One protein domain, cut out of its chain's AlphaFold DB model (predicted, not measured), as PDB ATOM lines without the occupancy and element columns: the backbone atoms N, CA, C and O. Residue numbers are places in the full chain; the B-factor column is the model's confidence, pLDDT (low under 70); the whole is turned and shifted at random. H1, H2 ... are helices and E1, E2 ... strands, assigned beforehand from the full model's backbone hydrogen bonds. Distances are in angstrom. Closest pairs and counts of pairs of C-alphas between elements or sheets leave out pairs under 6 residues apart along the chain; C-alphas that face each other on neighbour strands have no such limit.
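Overview. This is residues 5 to 98 of the 101 residues of an uncharacterized protein of Giardia intestinalis (strain ATCC 50581 / GS clone H7) (UniProt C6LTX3). What does one see first? An elongated, loop-rich body is built of the unnamed stretch 35 to 61 and the small hairpin E1 and E2 with the short helix H3 beside it. H2 is at one end of the long axis and H4 at the other, while residues 5 to 13, mostly in H1, and residues 92 to 98 of H4 stick out as two arms. What is it made of? The printed part has 94 residues with four named helices and two named strands in the order H1 H2 E1 E2 H3 H4; E1 and E2 make an antiparallel sheet, and the class is mostly helix, though named elements hold only 43 residues. How compact is it? It is only just compact, close to loose, with a radius of gyration of the C-alphas of 14.8 A and spans of 48 by 30 by 20 A.

Arrangement. How is the sheet paired? E1, residues 62 to 64, and E2, residues 71 to 73, form a hairpin, antiparallel at 141 degrees between directions. N 63 and O 72 are 2.9 A apart and N 72 and O 63 are 2.8 A apart, within hydrogen-bond range. What is near it? H3, residues 74 to 79, follows E2 by a tight link, and its closest C-alphas to E1 are those of Leu 74 and Ser 62, 5.2 A apart. H4, residues 87 to 98, only just touches H3 with residue 87 alone, through 3 pairs of C-alphas within 8 A; the closest are those of Cys 76 and Leu 87, 5.6 A, and the two run the same way at a shallow tilt of 19 degrees. Which helices touch no other helix? H1, residues 6 to 17, and H2, residues 28 to 34, are apart from each other, and both are apart from E2, H3 and H4. In H1, H2, H3 and H4 every O i to N i+4 pair is within hydrogen-bond range.

Along the chain. Where are the strands? E1 and E2 each measure 7.0 A, and C-alpha 62 is at (-19.442, 47.737, 86.898). Where are the helices? H1 begins with C-alpha 6 at (-7.275, 22.138, 79.982) and measures 16.6 A; H2 measures 10.2 A, H3 8.6 A and H4 16.4 A. H4 ends with C-alpha 98 at (-5.717, 52.585, 61.729).

Size, cuts and confidence. How large is it? The C-alphas farthest apart are those of Ala 28 and Lys 98, 48.7 A. Which links are long? The link from H2 to E1 is long, with 27 residues; in it residues 48 to 49 pair antiparallel with residues 56 to 57. The printed part has no cut. Where is confidence low? The mean pLDDT of the printed part is 74.1, and it is under 70 at residues 5 to 34, 82 to 83 and 96.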
ATOM      1  N   SER A   5      -3.551  24.620  78.196       49.16
ATOM      2  CA  SER A   5      -3.995  24.145  79.504       49.16
ATOM      3  C   SER A   5      -5.491  23.825  79.440       49.16
ATOM      4  O   SER A   5      -6.279  24.694  79.074       49.16
ATOM      5  N   ARG A   6      -5.877  22.600  79.830       50.88
ATOM      6  CA  ARG A   6      -7.275  22.138  79.982       50.88
ATOM      7  C   ARG A   6      -8.166  23.147  80.718       50.88
ATOM      8  O   ARG A   6      -9.357  23.232  80.452       50.88
ATOM      9  N   THR A   7      -7.587  23.923  81.632       49.69
ATOM     10  CA  THR A   7      -8.282  24.961  82.399       49.69
ATOM     11  C   THR A   7      -8.772  26.106  81.512       49.69
ATOM     12  O   THR A   7      -9.820  26.679  81.776       49.69
ATOM     13  N   HIS A   8      -8.043  26.438  80.446       48.94
ATOM     14  CA  HIS A   8      -8.395  27.528  79.537       48.94
ATOM     15  C   HIS A   8      -9.616  27.183  78.674       48.94
ATOM     16  O   HIS A   8     -10.458  28.047  78.433       48.94
ATOM     17  N   ASP A   9      -9.737  25.928  78.241       53.84
ATOM     18  CA  ASP A   9     -10.904  25.464  77.486       53.84
ATOM     19  C   ASP A   9     -12.139  25.373  78.397       53.84
ATOM     20  O   ASP A   9     -13.197  25.874  78.028       53.84
ATOM     21  N   LEU A  10     -11.969  24.896  79.639       52.03
ATOM     22  CA  LEU A  10     -13.029  24.863  80.655       52.03
ATOM     23  C   LEU A  10     -13.546  26.269  81.012       52.03
ATOM     24  O   LEU A  10     -14.750  26.485  81.119       52.03
ATOM     25  N   ILE A  11     -12.651  27.253  81.154       55.28
ATOM     26  CA  ILE A  11     -13.031  28.650  81.419       55.28
ATOM     27  C   ILE A  11     -13.814  29.236  80.237       55.28
ATOM     28  O   ILE A  11     -14.814  29.919  80.452       55.28
ATOM     29  N   MET A  12     -13.398  28.968  78.995       55.47
ATOM     30  CA  MET A  12     -14.127  29.448  77.815       55.47
ATOM     31  C   MET A  12     -15.494  28.777  77.660       55.47
ATOM     32  O   MET A  12     -16.457  29.448  77.294       55.47
ATOM     33  N   GLU A  13     -15.593  27.490  77.976       54.91
ATOM     34  CA  GLU A  13     -16.845  26.736  77.963       54.91
ATOM     35  C   GLU A  13     -17.808  27.246  79.045       54.91
ATOM     36  O   GLU A  13     -18.961  27.542  78.754       54.91
ATOM     37  N   MET A  14     -17.316  27.506  80.257       53.59
ATOM     38  CA  MET A  14     -18.102  28.091  81.350       53.59
ATOM     39  C   MET A  14     -18.548  29.536  81.085       53.59
ATOM     40  O   MET A  14     -19.636  29.930  81.503       53.59
ATOM     41  N   CYS A  15     -17.743  30.332  80.374       54.72
ATOM     42  CA  CYS A  15     -18.145  31.665  79.918       54.72
ATOM     43  C   CYS A  15     -19.234  31.593  78.834       54.72
ATOM     44  O   CYS A  15     -20.196  32.357  78.904       54.72
ATOM     45  N   ARG A  16     -19.116  30.657  77.876       54.44
ATOM     46  CA  ARG A  16     -20.123  30.409  76.824       54.44
ATOM     47  C   ARG A  16     -21.455  29.916  77.380       54.44
ATOM     48  O   ARG A  16     -22.499  30.293  76.871       54.44
ATOM     49  N   ASN A  17     -21.398  29.118  78.436       46.97
ATOM     50  CA  ASN A  17     -22.549  28.448  79.022       46.97
ATOM     51  C   ASN A  17     -23.292  29.283  80.082       46.97
ATOM     52  O   ASN A  17     -24.396  28.940  80.482       46.97
ATOM     53  N   SER A  18     -22.738  30.407  80.543       53.53
ATOM     54  CA  SER A  18     -23.328  31.161  81.664       53.53
ATOM     55  C   SER A  18     -24.736  31.734  81.411       53.53
ATOM     56  O   SER A  18     -25.438  32.035  82.377       53.53
ATOM     57  N   SER A  19     -25.166  31.868  80.150       50.00
ATOM     58  CA  SER A  19     -26.507  32.342  79.782       50.00
ATOM     59  C   SER A  19     -27.579  31.247  79.722       50.00
ATOM     60  O   SER A  19     -28.757  31.587  79.729       50.00
ATOM     61  N   GLU A  20     -27.200  29.966  79.664       49.75
ATOM     62  CA  GLU A  20     -28.128  28.836  79.446       49.75
ATOM     63  C   GLU A  20     -28.297  27.920  80.669       49.75
ATOM     64  O   GLU A  20     -29.077  26.971  80.631       49.75
ATOM     65  N   PHE A  21     -27.583  28.176  81.768       49.56
ATOM     66  CA  PHE A  21     -27.555  27.240  82.893       49.56
ATOM     67  C   PHE A  21     -28.693  27.478  83.890       49.56
ATOM     68  O   PHE A  21     -28.712  28.474  84.620       49.56
ATOM     69  N   ASP A  22     -29.614  26.512  83.917       47.53
ATOM     70  CA  ASP A  22     -30.592  26.304  84.982       47.53
ATOM     71  C   ASP A  22     -29.867  25.855  86.263       47.53
ATOM     72  O   ASP A  22     -29.140  24.858  86.282       47.53
ATOM     73  N   ASP A  23     -30.060  26.614  87.345       48.88
ATOM     74  CA  ASP A  23     -29.427  26.383  88.646       48.88
ATOM     75  C   ASP A  23     -29.896  25.062  89.303       48.88
ATOM     76  O   ASP A  23     -29.283  24.613  90.272       48.88
ATOM     77  N   SER A  24     -30.953  24.425  88.780       48.03
ATOM     78  CA  SER A  24     -31.531  23.182  89.311       48.03
ATOM     79  C   SER A  24     -30.675  21.923  89.089       48.03
ATOM     80  O   SER A  24     -30.896  20.911  89.756       48.03
ATOM     81  N   LEU A  25     -29.683  21.972  88.190       46.28
ATOM     82  CA  LEU A  25     -28.890  20.806  87.766       46.28
ATOM     83  C   LEU A  25     -27.493  20.707  88.414       46.28
ATOM     84  O   LEU A  25     -26.756  19.762  88.130       46.28
ATOM     85  N   MET A  26     -27.110  21.658  89.271       53.22
ATOM     86  CA  MET A  26     -25.749  21.772  89.816       53.22
ATOM     87  C   MET A  26     -25.618  21.217  91.237       53.22
ATOM     88  O   MET A  26     -26.518  21.364  92.069       53.22
ATOM     89  N   ARG A  27     -24.447  20.647  91.562       51.06
ATOM     90  CA  ARG A  27     -24.067  20.422  92.966       51.06
ATOM     91  C   ARG A  27     -23.934  21.781  93.669       51.06
ATOM     92  O   ARG A  27     -23.615  22.789  93.041       51.06
ATOM     93  N   ALA A  28     -24.216  21.839  94.971       53.03
ATOM     94  CA  ALA A  28     -24.330  23.107  95.705       53.03
ATOM     95  C   ALA A  28     -23.068  23.998  95.612       53.03
ATOM     96  O   ALA A  28     -23.163  25.223  95.605       53.03
ATOM     97  N   ASP A  29     -21.891  23.391  95.508       50.44
ATOM     98  CA  ASP A  29     -20.594  24.040  95.318       50.44
ATOM     99  C   ASP A  29     -20.404  24.635  93.913       50.44
ATOM    100  O   ASP A  29     -19.849  25.728  93.770       50.44
ATOM    101  N   GLU A  30     -20.922  23.971  92.883       51.84
ATOM    102  CA  GLU A  30     -20.898  24.449  91.497       51.84
ATOM    103  C   GLU A  30     -21.926  25.567  91.271       51.84
ATOM    104  O   GLU A  30     -21.621  26.575  90.628       51.84
ATOM    105  N   ALA A  31     -23.102  25.476  91.901       55.59
ATOM    106  CA  ALA A  31     -24.090  26.555  91.909       55.59
ATOM    107  C   ALA A  31     -23.507  27.835  92.541       55.59
ATOM    108  O   ALA A  31     -23.624  28.928  91.982       55.59
ATOM    109  N   LEU A  32     -22.777  27.714  93.658       56.16
ATOM    110  CA  LEU A  32     -22.078  28.846  94.280       56.16
ATOM    111  C   LEU A  32     -21.043  29.484  93.348       56.16
ATOM    112  O   LEU A  32     -20.822  30.695  93.421       56.16
ATOM    113  N   PHE A  33     -20.418  28.707  92.460       63.41
ATOM    114  CA  PHE A  33     -19.494  29.249  91.473       63.41
ATOM    115  C   PHE A  33     -20.210  30.161  90.472       63.41
ATOM    116  O   PHE A  33     -19.640  31.185  90.093       63.41
ATOM    117  N   ILE A  34     -21.440  29.844  90.063       64.69
ATOM    118  CA  ILE A  34     -22.256  30.658  89.142       64.69
ATOM    119  C   ILE A  34     -22.645  31.997  89.792       64.69
ATOM    120  O   ILE A  34     -22.626  33.041  89.138       64.69
ATOM    121  N   TRP A  35     -22.900  31.997  91.100       75.19
ATOM    122  CA  TRP A  35     -23.295  33.178  91.876       75.19
ATOM    123  C   TRP A  35     -22.117  33.985  92.440       75.19
ATOM    124  O   TRP A  35     -22.259  34.680  93.447       75.19
ATOM    125  N   ARG A  36     -20.947  33.950  91.793       82.88
ATOM    126  CA  ARG A  36     -19.782  34.764  92.173       82.88
ATOM    127  C   ARG A  36     -19.428  35.793  91.112       82.88
ATOM    128  O   ARG A  36     -19.336  35.500  89.924       82.88
ATOM    129  N   CYS A  37     -19.150  37.007  91.572       85.88
ATOM    130  CA  CYS A  37     -18.579  38.066  90.759       85.88
ATOM    131  C   CYS A  37     -17.192  37.631  90.291       85.88
ATOM    132  O   CYS A  37     -16.319  37.350  91.109       85.88
ATOM    133  N   ARG A  38     -16.953  37.622  88.982       85.94
ATOM    134  CA  ARG A  38     -15.647  37.244  88.421       85.94
ATOM    135  C   ARG A  38     -14.579  38.324  88.568       85.94
ATOM    136  O   ARG A  38     -13.411  38.038  88.353       85.94
ATOM    137  N   VAL A  39     -14.974  39.540  88.948       84.19
ATOM    138  CA  VAL A  39     -14.046  40.653  89.186       84.19
ATOM    139  C   VAL A  39     -13.518  40.634  90.622       84.19
ATOM    140  O   VAL A  39     -12.313  40.704  90.822       84.19
ATOM    141  N   CYS A  40     -14.396  40.523  91.625       86.62
ATOM    142  CA  CYS A  40     -14.003  40.594  93.042       86.62
ATOM    143  C   CYS A  40     -14.112  39.268  93.812       86.62
ATOM    144  O   CYS A  40     -13.780  39.224  94.991       86.62
ATOM    145  N   GLY A  41     -14.634  38.202  93.201       85.19
ATOM    146  CA  GLY A  41     -14.851  36.901  93.849       85.19
ATOM    147  C   GLY A  41     -16.034  36.844  94.825       85.19
ATOM    148  O   GLY A  41     -16.405  35.757  95.262       85.19
ATOM    149  N   GLY A  42     -16.645  37.987  95.154       83.69
ATOM    150  CA  GLY A  42     -17.767  38.065  96.088       83.69
ATOM    151  C   GLY A  42     -19.048  37.429  95.549       83.69
ATOM    152  O   GLY A  42     -19.310  37.456  94.345       83.69
ATOM    153  N   SER A  43     -19.867  36.886  96.448       84.31
ATOM    154  CA  SER A  43     -21.189  36.359  96.103       84.31
ATOM    155  C   SER A  43     -22.109  37.472  95.594       84.31
ATOM    156  O   SER A  43     -22.115  38.584  96.128       84.31
ATOM    157  N   ILE A  44     -22.904  37.181  94.570       80.56
ATOM    158  CA  ILE A  44     -23.836  38.134  93.957       80.56
ATOM    159  C   ILE A  44     -25.274  37.709  94.214       80.56
ATOM    160  O   ILE A  44     -25.590  36.526  94.226       80.56
ATOM    161  N   LYS A  45     -26.154  38.693  94.412       79.50
ATOM    162  CA  LYS A  45     -27.600  38.469  94.574       79.50
ATOM    163  C   LYS A  45     -28.355  38.451  93.242       79.50
ATOM    164  O   LYS A  45     -29.503  38.037  93.195       79.50
ATOM    165  N   SER A  46     -27.730  38.943  92.174       78.69
ATOM    166  CA  SER A  46     -28.293  38.968  90.827       78.69
ATOM    167  C   SER A  46     -27.197  38.740  89.792       78.69
ATOM    168  O   SER A  46     -26.086  39.262  89.925       78.69
ATOM    169  N   LYS A  47     -27.516  37.950  88.763       72.94
ATOM    170  CA  LYS A  47     -26.629  37.699  87.626       72.94
ATOM    171  C   LYS A  47     -26.669  38.927  86.709       72.94
ATOM    172  O   LYS A  47     -27.716  39.272  86.168       72.94
ATOM    173  N   ARG A  48     -25.536  39.615  86.560       81.69
ATOM    174  CA  ARG A  48     -25.324  40.632  85.519       81.69
ATOM    175  C   ARG A  48     -24.152  40.206  84.663       81.69
ATOM    176  O   ARG A  48     -23.111  39.839  85.203       81.69
ATOM    177  N   VAL A  49     -24.343  40.264  83.353       86.50
ATOM    178  CA  VAL A  49     -23.364  39.835  82.359       86.50
ATOM    179  C   VAL A  49     -22.851  41.068  81.629       86.50
ATOM    180  O   VAL A  49     -23.641  41.880  81.151       86.50
ATOM    181  N   CYS A  50     -21.530  41.218  81.560       86.56
ATOM    182  CA  CYS A  50     -20.911  42.296  80.801       86.56
ATOM    183  C   CYS A  50     -21.172  42.082  79.301       86.56
ATOM    184  O   CYS A  50     -20.795  41.025  78.792       86.56
ATOM    185  N   PRO A  51     -21.730  43.057  78.565       86.50
ATOM    186  CA  PRO A  51     -22.018  42.890  77.142       86.50
ATOM    187  C   PRO A  51     -20.750  42.705  76.296       86.50
ATOM    188  O   PRO A  51     -20.777  41.956  75.328       86.50
ATOM    189  N   SER A  52     -19.623  43.309  76.689       86.00
ATOM    190  CA  SER A  52     -18.374  43.243  75.913       86.00
ATOM    191  C   SER A  52     -17.562  41.963  76.110       86.00
ATOM    192  O   SER A  52     -16.757  41.606  75.258       86.00
ATOM    193  N   CYS A  53     -17.705  41.275  77.246       83.12
ATOM    194  CA  CYS A  53     -16.874  40.098  77.546       83.12
ATOM    195  C   CYS A  53     -17.637  38.904  78.124       83.12
ATOM    196  O   CYS A  53     -17.019  37.916  78.512       83.12
ATOM    197  N   SER A  54     -18.966  38.989  78.214       85.69
ATOM    198  CA  SER A  54     -19.848  37.956  78.780       85.69
ATOM    199  C   SER A  54     -19.525  37.549  80.226       85.69
ATOM    200  O   SER A  54     -19.990  36.530  80.729       85.69
ATOM    201  N   MET A  55     -18.729  38.347  80.938       83.94
ATOM    202  CA  MET A  55     -18.318  38.043  82.303       83.94
ATOM    203  C   MET A  55     -19.427  38.376  83.301       83.94
ATOM    204  O   MET A  55     -19.973  39.478  83.274       83.94
ATOM    205  N   VAL A  56     -19.696  37.463  84.237       85.88
ATOM    206  CA  VAL A  56     -20.614  37.706  85.356       85.88
ATOM    207  C   VAL A  56     -19.960  38.613  86.403       85.88
ATOM    208  O   VAL A  56     -18.866  38.324  86.895       85.88
ATOM    209  N   HIS A  57     -20.625  39.701  86.789       85.69
ATOM    210  CA  HIS A  57     -20.100  40.659  87.765       85.69
ATOM    211  C   HIS A  57     -21.187  41.225  88.690       85.69
ATOM    212  O   HIS A  57     -22.376  41.212  88.380       85.69
ATOM    213  N   CYS A  58     -20.776  41.758  89.842       89.62
ATOM    214  CA  CYS A  58     -21.673  42.489  90.735       89.62
ATOM    215  C   CYS A  58     -21.842  43.953  90.288       89.62
ATOM    216  O   CYS A  58     -21.089  44.462  89.452       89.62
ATOM    217  N   SER A  59     -22.820  44.650  90.871       88.62
ATOM    218  CA  SER A  59     -23.082  46.069  90.585       88.62
ATOM    219  C   SER A  59     -21.894  46.977  90.916       88.62
ATOM    220  O   SER A  59     -21.622  47.902  90.155       88.62
ATOM    221  N   SER A  60     -21.171  46.691  92.003       90.88
ATOM    222  CA  SER A  60     -19.997  47.465  92.434       90.88
ATOM    223  C   SER A  60     -18.772  47.248  91.544       90.88
ATOM    224  O   SER A  60     -17.852  48.052  91.563       90.88
ATOM    225  N   CYS A  61     -18.761  46.175  90.750       90.75
ATOM    226  CA  CYS A  61     -17.710  45.876  89.781       90.75
ATOM    227  C   CYS A  61     -18.135  46.229  88.350       90.75
ATOM    228  O   CYS A  61     -17.728  45.554  87.401       90.75
ATOM    229  N   SER A  62     -18.967  47.264  88.197       90.62
ATOM    230  CA  SER A  62     -19.442  47.737  86.898       90.62
ATOM    231  C   SER A  62     -19.455  49.252  86.794       90.62
ATOM    232  O   SER A  62     -19.826  49.935  87.749       90.62
ATOM    233  N   GLU A  63     -19.157  49.749  85.602       91.12
ATOM    234  CA  GLU A  63     -19.184  51.164  85.237       91.12
ATOM    235  C   GLU A  63     -19.964  51.366  83.939       91.12
ATOM    236  O   GLU A  63     -20.165  50.428  83.168       91.12
ATOM    237  N   GLY A  64     -20.452  52.585  83.716       91.44
ATOM    238  CA  GLY A  64     -21.091  52.954  82.457       91.44
ATOM    239  C   GLY A  64     -20.042  53.312  81.413       91.44
ATOM    240  O   GLY A  64     -19.160  54.120  81.687       91.44
ATOM    241  N   CYS A  65     -20.155  52.741  80.216       90.88
ATOM    242  CA  CYS A  65     -19.354  53.182  79.086       90.88
ATOM    243  C   CYS A  65     -19.753  54.608  78.678       90.88
ATOM    244  O   CYS A  65     -20.923  54.857  78.403       90.88
ATOM    245  N   ILE A  66     -18.798  55.530  78.560       89.69
ATOM    246  CA  ILE A  66     -19.063  56.920  78.156       89.69
ATOM    247  C   ILE A  66     -19.567  57.056  76.706       89.69
ATOM    248  O   ILE A  66     -20.182  58.058  76.359       89.69
ATOM    249  N   VAL A  67     -19.315  56.052  75.857       89.38
ATOM    250  CA  VAL A  67     -19.670  56.073  74.429       89.38
ATOM    251  C   VAL A  67     -21.045  55.455  74.180       89.38
ATOM    252  O   VAL A  67     -21.903  56.085  73.571       89.38
ATOM    253  N   CYS A  68     -21.262  54.214  74.625       91.25
ATOM    254  CA  CYS A  68     -22.500  53.471  74.353       91.25
ATOM    255  C   CYS A  68     -23.467  53.416  75.543       91.25
ATOM    256  O   CYS A  68     -24.531  52.812  75.431       91.25
ATOM    257  N   PHE A  69     -23.091  53.997  76.690       91.38
ATOM    258  CA  PHE A  69     -23.865  54.031  77.940       91.38
ATOM    259  C   PHE A  69     -24.237  52.658  78.523       91.38
ATOM    260  O   PHE A  69     -24.934  52.573  79.535       91.38
ATOM    261  N   GLN A  70     -23.725  51.571  77.942       90.56
ATOM    262  CA  GLN A  70     -23.884  50.222  78.470       90.56
ATOM    263  C   GLN A  70     -23.082  50.060  79.761       90.56
ATOM    264  O   GLN A  70     -21.950  50.538  79.866       90.56
ATOM    265  N   ARG A  71     -23.649  49.349  80.742       90.50
ATOM    266  CA  ARG A  71     -22.883  48.952  81.931       90.50
ATOM    267  C   ARG A  71     -21.959  47.801  81.572       90.50
ATOM    268  O   ARG A  71     -22.420  46.753  81.130       90.50
ATOM    269  N   VAL A  72     -20.674  47.984  81.828       91.19
ATOM    270  CA  VAL A  72     -19.626  46.996  81.576       91.19
ATOM    271  C   VAL A  72     -18.863  46.696  82.851       91.19
ATOM    272  O   VAL A  72     -18.859  47.495  83.789       91.19
ATOM    273  N   CYS A  73     -18.235  45.526  82.924       90.88
ATOM    274  CA  CYS A  73     -17.422  45.191  84.085       90.88
ATOM    275  C   CYS A  73     -16.173  46.085  84.155       90.88
ATOM    276  O   CYS A  73     -15.620  46.482  83.126       90.88
ATOM    277  N   LEU A  74     -15.692  46.349  85.373       89.88
ATOM    278  CA  LEU A  74     -14.490  47.166  85.604       89.88
ATOM    279  C   LEU A  74     -13.253  46.640  84.872       89.88
ATOM    280  O   LEU A  74     -12.399  47.422  84.476       89.88
ATOM    281  N   LEU A  75     -13.165  45.326  84.642       87.75
ATOM    282  CA  LEU A  75     -12.064  44.746  83.878       87.75
ATOM    283  C   LEU A  75     -12.056  45.254  82.426       87.75
ATOM    284  O   LEU A  75     -10.995  45.567  81.900       87.75
ATOM    285  N   CYS A  76     -13.226  45.373  81.787       86.94
ATOM    286  CA  CYS A  76     -13.322  45.934  80.437       86.94
ATOM    287  C   CYS A  76     -12.932  47.415  80.420       86.94
ATOM    288  O   CYS A  76     -12.165  47.806  79.548       86.94
ATOM    289  N   SER A  77     -13.409  48.184  81.407       85.94
ATOM    290  CA  SER A  77     -13.066  49.606  81.597       85.94
ATOM    291  C   SER A  77     -11.563  49.815  81.824       85.94
ATOM    292  O   SER A  77     -10.972  50.746  81.293       85.94
ATOM    293  N   PHE A  78     -10.912  48.913  82.562       86.31
ATOM    294  CA  PHE A  78      -9.471  48.965  82.813       86.31
ATOM    295  C   PHE A  78      -8.633  48.571  81.588       86.31
ATOM    296  O   PHE A  78      -7.573  49.143  81.340       86.31
ATOM    297  N   LEU A  79      -9.082  47.571  80.822       83.62
ATOM    298  CA  LEU A  79      -8.386  47.122  79.613       83.62
ATOM    299  C   LEU A  79      -8.498  48.136  78.471       83.62
ATOM    300  O   LEU A  79      -7.559  48.275  77.683       83.62
ATOM    301  N   SER A  80      -9.613  48.866  78.384       78.62
ATOM    302  CA  SER A  80      -9.668  50.067  77.564       78.62
ATOM    303  C   SER A  80      -8.784  51.130  78.206       78.62
ATOM    304  O   SER A  80      -9.104  51.690  79.245       78.62
ATOM    305  N   LYS A  81      -7.653  51.447  77.576       75.25
ATOM    306  CA  LYS A  81      -6.738  52.496  78.064       75.25
ATOM    307  C   LYS A  81      -7.364  53.903  78.084       75.25
ATOM    308  O   LYS A  81      -6.741  54.833  78.582       75.25
ATOM    309  N   ASP A  82      -8.567  54.046  77.529       69.06
ATOM    310  CA  ASP A  82      -9.491  55.151  77.776       69.06
ATOM    311  C   ASP A  82     -10.400  54.755  78.944       69.06
ATOM    312  O   ASP A  82     -11.297  53.926  78.773       69.06
ATOM    313  N   GLY A  83     -10.156  55.325  80.126       69.44
ATOM    314  CA  GLY A  83     -10.991  55.071  81.299       69.44
ATOM    315  C   GLY A  83     -12.477  55.298  80.998       69.44
ATOM    316  O   GLY A  83     -12.837  56.204  80.245       69.44
ATOM    317  N   TYR A  84     -13.336  54.463  81.586       75.94
ATOM    318  CA  TYR A  84     -14.791  54.469  81.381       75.94
ATOM    319  C   TYR A  84     -15.243  54.130  79.951       75.94
ATOM    320  O   TYR A  84     -16.371  54.440  79.565       75.94
ATOM    321  N   CYS A  85     -14.404  53.489  79.137       86.00
ATOM    322  CA  CYS A  85     -14.809  52.948  77.841       86.00
ATOM    323  C   CYS A  85     -15.080  51.436  77.944       86.00
ATOM    324  O   CYS A  85     -14.610  50.763  78.851       86.00
ATOM    325  N   CYS A  86     -15.882  50.869  77.043       89.25
ATOM    326  CA  CYS A  86     -15.950  49.415  76.915       89.25
ATOM    327  C   CYS A  86     -14.943  48.931  75.870       89.25
ATOM    328  O   CYS A  86     -14.485  49.708  75.029       89.25
ATOM    329  N   LEU A  87     -14.623  47.635  75.892       85.75
ATOM    330  CA  LEU A  87     -13.697  47.037  74.926       85.75
ATOM    331  C   LEU A  87     -14.177  47.216  73.480       85.75
ATOM    332  O   LEU A  87     -13.366  47.519  72.610       85.75
ATOM    333  N   ASP A  88     -15.480  47.096  73.226       86.44
ATOM    334  CA  ASP A  88     -16.030  47.204  71.869       86.44
ATOM    335  C   ASP A  88     -15.870  48.622  71.304       86.44
ATOM    336  O   ASP A  88     -15.406  48.809  70.175       86.44
ATOM    337  N   CYS A  89     -16.194  49.641  72.107       87.88
ATOM    338  CA  CYS A  89     -16.032  51.044  71.723       87.88
ATOM    339  C   CYS A  89     -14.554  51.433  71.606       87.88
ATOM    340  O   CYS A  89     -14.182  52.159  70.683       87.88
ATOM    341  N   TYR A  90     -13.699  50.924  72.496       87.56
ATOM    342  CA  TYR A  90     -12.255  51.143  72.428       87.56
ATOM    343  C   TYR A  90     -11.642  50.541  71.154       87.56
ATOM    344  O   TYR A  90     -10.912  51.227  70.436       87.56
ATOM    345  N   ASN A  91     -11.987  49.296  70.819       86.38
ATOM    346  CA  ASN A  91     -11.505  48.635  69.604       86.38
ATOM    347  C   ASN A  91     -12.007  49.339  68.339       86.38
ATOM    348  O   ASN A  91     -11.220  49.601  67.432       86.38
ATOM    349  N   SER A  92     -13.277  49.755  68.322       85.38
ATOM    350  CA  SER A  92     -13.845  50.530  67.210       85.38
ATOM    351  C   SER A  92     -13.091  51.846  66.973       85.38
ATOM    352  O   SER A  92     -12.860  52.234  65.827       85.38
ATOM    353  N   LYS A  93     -12.656  52.524  68.047       79.81
ATOM    354  CA  LYS A  93     -11.822  53.735  67.965       79.81
ATOM    355  C   LYS A  93     -10.438  53.437  67.379       79.81
ATOM    356  O   LYS A  93      -9.975  54.191  66.528       79.81
ATOM    357  N   ILE A  94      -9.787  52.349  67.800       74.56
ATOM    358  CA  ILE A  94      -8.487  51.930  67.247       74.56
ATOM    359  C   ILE A  94      -8.603  51.627  65.753       74.56
ATOM    360  O   ILE A  94      -7.779  52.095  64.970       74.56
ATOM    361  N   ASP A  95      -9.620  50.866  65.354       73.31
ATOM    362  CA  ASP A  95      -9.817  50.479  63.956       73.31
ATOM    363  C   ASP A  95     -10.111  51.688  63.064       73.31
ATOM    364  O   ASP A  95      -9.675  51.734  61.915       73.31
ATOM    365  N   TYR A  96     -10.801  52.700  63.597       67.75
ATOM    366  CA  TYR A  96     -11.004  53.968  62.905       67.75
ATOM    367  C   TYR A  96      -9.696  54.741  62.681       67.75
ATOM    368  O   TYR A  96      -9.486  55.274  61.594       67.75
ATOM    369  N   ILE A  97      -8.810  54.789  63.683       73.19
ATOM    370  CA  ILE A  97      -7.508  55.465  63.572       73.19
ATOM    371  C   ILE A  97      -6.619  54.736  62.560       73.19
ATOM    372  O   ILE A  97      -6.111  55.361  61.639       73.19
ATOM    373  N   LYS A  98      -6.525  53.404  62.650       70.00
ATOM    374  CA  LYS A  98      -5.717  52.585  61.729       70.00
ATOM    375  C   LYS A  98      -6.135  52.682  60.261       70.00
ATOM    376  O   LYS A  98      -5.318  52.409  59.399       70.00
TER     377      LYS A  98